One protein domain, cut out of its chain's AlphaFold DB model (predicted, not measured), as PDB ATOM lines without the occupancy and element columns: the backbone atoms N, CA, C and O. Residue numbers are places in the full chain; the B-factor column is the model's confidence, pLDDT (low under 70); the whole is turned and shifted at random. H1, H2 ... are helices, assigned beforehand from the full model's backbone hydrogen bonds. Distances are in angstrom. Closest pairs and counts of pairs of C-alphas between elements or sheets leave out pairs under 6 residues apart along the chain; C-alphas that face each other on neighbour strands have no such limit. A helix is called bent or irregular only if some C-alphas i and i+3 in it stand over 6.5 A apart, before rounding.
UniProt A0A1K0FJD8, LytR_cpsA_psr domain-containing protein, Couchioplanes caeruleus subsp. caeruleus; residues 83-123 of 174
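This is residues 83 to 123 of the 174 residues of the protein "LytR_cpsA_psr domain-containing protein" of Couchioplanes caeruleus subsp. caeruleus (UniProt A0A1K0FJD8). Two helices make a loose, open U: the longer H1 runs one way, the chain swings out through a looping link, and the shorter H2 folds back at a slant to H1. Residues 95 to 100 of H1 and residues 102 to 108 of the link stick out, and a tail, residues 116 to 123, runs on past H2. The printed part has 41 residues with two named helices, H1 then H2, and no named strand; its class is all helix. It is only just loose, close to compact, with a radius of gyration of the C-alphas of 10.9 A, and it spans 31 by 22 by 16 A.

Start at Leu 83 and go on to C-alpha 87 at (40.524, -17.953, 39.089), where H1 begins; it holds residues 87 to 100 and is 20.2 A long. H1 is irregular: C-alphas 96 and 99 are 8.9 A apart, against about 5 A in a regular helix. Next find C-alpha 109 at (29.573, -14.840, 41.914); from there H2, residues 109 to 115, runs to C-alpha 115 at (30.825, -24.577, 43.008).

Look at Leu 90 and Ile 110, whose C-alphas, 7.4 A apart, are the closest of the two helices. H1 and H2 are close but not clearly touching, with 2 pairs of C-alphas within 8 A. They run opposite ways at a steep tilt of 40 degrees. In H2 every O i to N i+4 pair is within hydrogen-bond range; in H1, 8 of 10 are.

The C-alphas farthest apart are those of Asp 99 and Pro 122, at 31.1 A. The printed part has no cut, and the link from H1 to H2, 8 residues, is short. The mean pLDDT of the printed part is 88.7, and no printed residue is under 70.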
ATOM      1  N   LEU A  83      37.694 -21.252  32.434       89.44
ATOM      2  CA  LEU A  83      37.241 -20.377  33.529       89.44
ATOM      3  C   LEU A  83      36.958 -21.152  34.825       89.44
ATOM      4  O   LEU A  83      37.099 -20.614  35.915       89.44
ATOM      5  N   ALA A  84      36.593 -22.429  34.700       82.69
ATOM      6  CA  ALA A  84      36.321 -23.344  35.807       82.69
ATOM      7  C   ALA A  84      37.555 -23.652  36.681       82.69
ATOM      8  O   ALA A  84      37.412 -23.990  37.856       82.69
ATOM      9  N   THR A  85      38.759 -23.565  36.111       85.62
ATOM     10  CA  THR A  85      40.019 -23.950  36.769       85.62
ATOM     11  C   THR A  85      41.000 -22.788  36.912       85.62
ATOM     12  O   THR A  85      42.045 -22.952  37.537       85.62
ATOM     13  N   ASP A  86      40.674 -21.616  36.364       90.31
ATOM     14  CA  ASP A  86      41.526 -20.429  36.349       90.31
ATOM     15  C   ASP A  86      40.810 -19.239  37.000       90.31
ATOM     16  O   ASP A  86      40.018 -18.522  36.378       90.31
ATOM     17  N   ARG A  87      41.109 -19.030  38.285       86.50
ATOM     18  CA  ARG A  87      40.524 -17.953  39.089       86.50
ATOM     19  C   ARG A  87      40.835 -16.566  38.524       86.50
ATOM     20  O   ARG A  87      39.951 -15.716  38.516       86.50
ATOM     21  N   VAL A  88      42.054 -16.345  38.026       91.62
ATOM     22  CA  VAL A  88      42.476 -15.036  37.504       91.62
ATOM     23  C   VAL A  88      41.675 -14.687  36.250       91.62
ATOM     24  O   VAL A  88      41.175 -13.570  36.129       91.62
ATOM     25  N   LYS A  89      41.481 -15.645  35.335       91.75
ATOM     26  CA  LYS A  89      40.634 -15.422  34.149       91.75
ATOM     27  C   LYS A  89      39.176 -15.168  34.513       91.75
ATOM     28  O   LYS A  89      38.538 -14.319  33.895       91.75
ATOM     29  N   LEU A  90      38.639 -15.892  35.493       89.69
ATOM     30  CA  LEU A  90      37.271 -15.670  35.957       89.69
ATOM     31  C   LEU A  90      37.099 -14.259  36.542       89.69
ATOM     32  O   LEU A  90      36.143 -13.569  36.189       89.69
ATOM     33  N   GLU A  91      38.040 -13.809  37.373       90.50
ATOM     34  CA  GLU A  91      38.057 -12.449  37.926       90.50
ATOM     35  C   GLU A  91      38.122 -11.390  36.814       90.50
ATOM     36  O   GLU A  91      37.361 -10.426  36.845       90.50
ATOM     37  N   GLN A  92      38.943 -11.600  35.779       93.06
ATOM     38  CA  GLN A  92      39.001 -10.714  34.609       93.06
ATOM     39  C   GLN A  92      37.671 -10.648  33.846       93.06
ATOM     40  O   GLN A  92      37.263  -9.569  33.419       93.06
ATOM     41  N   VAL A  93      36.979 -11.781  33.676       91.62
ATOM     42  CA  VAL A  93      35.665 -11.821  33.012       91.62
ATOM     43  C   VAL A  93      34.616 -11.067  33.827       91.62
ATOM     44  O   VAL A  93      33.877 -10.265  33.262       91.62
ATOM     45  N   LEU A  94      34.560 -11.281  35.143       89.69
ATOM     46  CA  LEU A  94      33.621 -10.573  36.019       89.69
ATOM     47  C   LEU A  94      33.919  -9.069  36.070       89.69
ATOM     48  O   LEU A  94      32.996  -8.264  35.976       89.69
ATOM     49  N   ALA A  95      35.196  -8.682  36.129       91.06
ATOM     50  CA  ALA A  95      35.605  -7.281  36.062       91.06
ATOM     51  C   ALA A  95      35.216  -6.628  34.725       91.06
ATOM     52  O   ALA A  95      34.759  -5.489  34.710       91.06
ATOM     53  N   ALA A  96      35.348  -7.352  33.608       93.62
ATOM     54  CA  ALA A  96      34.944  -6.865  32.289       93.62
ATOM     55  C   ALA A  96      33.421  -6.718  32.137       93.62
ATOM     56  O   ALA A  96      32.968  -5.881  31.359       93.62
ATOM     57  N   LEU A  97      32.629  -7.522  32.859       90.88
ATOM     58  CA  LEU A  97      31.180  -7.330  32.940       90.88
ATOM     59  C   LEU A  97      30.835  -6.074  33.752       90.88
ATOM     60  O   LEU A  97      29.900  -5.361  33.380       90.88
ATOM     61  N   GLY A  98      31.594  -5.781  34.812       89.25
ATOM     62  CA  GLY A  98      31.421  -4.580  35.634       89.25
ATOM     63  C   GLY A  98      29.964  -4.385  36.065       89.25
ATOM     64  O   GLY A  98      29.287  -5.340  36.443       89.25
ATOM     65  N   ASP A  99      29.454  -3.163  35.909       89.81
ATOM     66  CA  ASP A  99      28.089  -2.783  36.309       89.81
ATOM     67  C   ASP A  99      26.978  -3.386  35.428       89.81
ATOM     68  O   ASP A  99      25.791  -3.213  35.706       89.81
ATOM     69  N   THR A 100      27.327  -4.097  34.350       91.81
ATOM     70  CA  THR A 100      26.327  -4.761  33.494       91.81
ATOM     71  C   THR A 100      25.804  -6.064  34.097       91.81
ATOM     72  O   THR A 100      24.745  -6.545  33.685       91.81
ATOM     73  N   LEU A 101      26.521  -6.632  35.074       88.94
ATOM     74  CA  LEU A 101      26.098  -7.810  35.817       88.94
ATOM     75  C   LEU A 101      25.610  -7.396  37.205       88.94
ATOM     76  O   LEU A 101      26.398  -7.051  38.079       88.94
ATOM     77  N   VAL A 102      24.305  -7.522  37.431       89.62
ATOM     78  CA  VAL A 102      23.733  -7.446  38.776       89.62
ATOM     79  C   VAL A 102      23.657  -8.857  39.340       89.62
ATOM     80  O   VAL A 102      23.044  -9.740  38.741       89.62
ATOM     81  N   PHE A 103      24.276  -9.068  40.496       88.06
ATOM     82  CA  PHE A 103      24.293 -10.356  41.173       88.06
ATOM     83  C   PHE A 103      23.851 -10.187  42.631       88.06
ATOM     84  O   PHE A 103      24.353  -9.322  43.344       88.06
ATOM     85  N   SER A 104      22.910 -11.026  43.064       89.56
ATOM     86  CA  SER A 104      22.389 -11.061  44.430       89.56
ATOM     87  C   SER A 104      22.303 -12.513  44.879       89.56
ATOM     88  O   SER A 104      21.553 -13.297  44.300       89.56
ATOM     89  N   GLY A 105      23.060 -12.870  45.908       86.62
ATOM     90  CA  GLY A 105      23.091 -14.210  46.479       86.62
ATOM     91  C   GLY A 105      23.794 -14.201  47.831       86.62
ATOM     92  O   GLY A 105      24.406 -13.207  48.212       86.62
ATOM     93  N   GLU A 106      23.714 -15.314  48.555       93.44
ATOM     94  CA  GLU A 106      24.360 -15.462  49.870       93.44
ATOM     95  C   GLU A 106      25.891 -15.554  49.772       93.44
ATOM     96  O   GLU A 106      26.602 -15.315  50.745       93.44
ATOM     97  N   ARG A 107      26.395 -15.923  48.590       92.56
ATOM     98  CA  ARG A 107      27.815 -16.068  48.245       92.56
ATOM     99  C   ARG A 107      28.171 -15.181  47.066       92.56
ATOM    100  O   ARG A 107      27.292 -14.758  46.330       92.56
ATOM    101  N   THR A 108      29.454 -14.938  46.843       89.31
ATOM    102  CA  THR A 108      29.941 -14.182  45.682       89.31
ATOM    103  C   THR A 108      29.727 -14.944  44.368       89.31
ATOM    104  O   THR A 108      29.704 -16.175  44.335       89.31
ATOM    105  N   ALA A 109      29.651 -14.224  43.242       86.50
ATOM    106  CA  ALA A 109      29.573 -14.840  41.914       86.50
ATOM    107  C   ALA A 109      30.745 -15.807  41.633       86.50
ATOM    108  O   ALA A 109      30.564 -16.824  40.967       86.50
ATOM    109  N   ILE A 110      31.934 -15.520  42.182       86.38
ATOM    110  CA  ILE A 110      33.122 -16.382  42.075       86.38
ATOM    111  C   ILE A 110      32.920 -17.697  42.831       86.38
ATOM    112  O   ILE A 110      33.229 -18.758  42.292       86.38
ATOM    113  N   GLU A 111      32.388 -17.651  44.054       88.88
ATOM    114  CA  GLU A 111      32.097 -18.860  44.835       88.88
ATOM    115  C   GLU A 111      31.079 -19.757  44.119       88.88
ATOM    116  O   GLU A 111      31.297 -20.966  44.024       88.88
ATOM    117  N   TYR A 112      30.018 -19.180  43.543       89.50
ATOM    118  CA  TYR A 112      29.060 -19.944  42.737       89.50
ATOM    119  C   TYR A 112      29.697 -20.530  41.473       89.50
ATOM    120  O   TYR A 112      29.502 -21.709  41.185       89.50
ATOM    121  N   ALA A 113      30.495 -19.752  40.738       85.69
ATOM    122  CA  ALA A 113      31.203 -20.247  39.559       85.69
ATOM    123  C   ALA A 113      32.151 -21.408  39.903       85.69
ATOM    124  O   ALA A 113      32.227 -22.387  39.162       85.69
ATOM    125  N   TYR A 114      32.826 -21.344  41.055       86.25
ATOM    126  CA  TYR A 114      33.673 -22.431  41.541       86.25
ATOM    127  C   TYR A 114      32.868 -23.669  41.967       86.25
ATOM    128  O   TYR A 114      33.272 -24.800  41.673       86.25
ATOM    129  N   ALA A 115      31.724 -23.484  42.633       89.25
ATOM    130  CA  ALA A 115      30.825 -24.577  43.008       89.25
ATOM    131  C   ALA A 115      30.254 -25.295  41.773       89.25
ATOM    132  O   ALA A 115      30.166 -26.521  41.749       89.25
ATOM    133  N   LEU A 116      29.954 -24.537  40.716       87.12
ATOM    134  CA  LEU A 116      29.390 -25.029  39.458       87.12
ATOM    135  C   LEU A 116      30.451 -25.386  38.404       87.12
ATOM    136  O   LEU A 116      30.107 -25.646  37.254       87.12
ATOM    137  N   ARG A 117      31.742 -25.434  38.756       85.06
ATOM    138  CA  ARG A 117      32.852 -25.595  37.792       85.06
ATOM    139  C   ARG A 117      32.813 -26.890  36.966       85.06
ATOM    140  O   ARG A 117      33.415 -26.952  35.899       85.06
ATOM    141  N   ASN A 118      32.113 -27.910  37.462       84.12
ATOM    142  CA  ASN A 118      31.932 -29.199  36.785       84.12
ATOM    143  C   ASN A 118      30.633 -29.265  35.960       84.12
ATOM    144  O   ASN A 118      30.369 -30.277  35.312       84.12
ATOM    145  N   LEU A 119      29.817 -28.206  35.979       86.44
ATOM    146  CA  LEU A 119      28.578 -28.127  35.218       86.44
ATOM    147  C   LEU A 119      28.906 -27.912  33.738       86.44
ATOM    148  O   LEU A 119      29.262 -26.817  33.300       86.44
ATOM    149  N   THR A 120      28.795 -28.980  32.961       85.50
ATOM    150  CA  THR A 120      28.977 -28.965  31.506       85.50
ATOM    151  C   THR A 120      27.630 -29.184  30.820       85.50
ATOM    152  O   THR A 120      26.735 -29.746  31.447       85.50
ATOM    153  N   PRO A 121      27.448 -28.786  29.545       85.12
ATOM    154  CA  PRO A 121      26.181 -29.019  28.855       85.12
ATOM    155  C   PRO A 121      25.692 -30.481  28.896       85.12
ATOM    156  O   PRO A 121      24.509 -30.671  29.154       85.12
ATOM    157  N   PRO A 122      26.551 -31.514  28.743       86.31
ATOM    158  CA  PRO A 122      26.121 -32.910  28.894       86.31
ATOM    159  C   PRO A 122      25.691 -33.310  30.313       86.31
ATOM    160  O   PRO A 122      25.046 -34.335  30.476       86.31
ATOM    161  N   ALA A 123      26.070 -32.539  31.336       86.69
ATOM    162  CA  ALA A 123      25.694 -32.776  32.728       86.69
ATOM    163  C   ALA A 123      24.402 -32.038  33.134       86.69
ATOM    164  O   ALA A 123      24.029 -32.061  34.306       86.69
TER     165      ALA A 123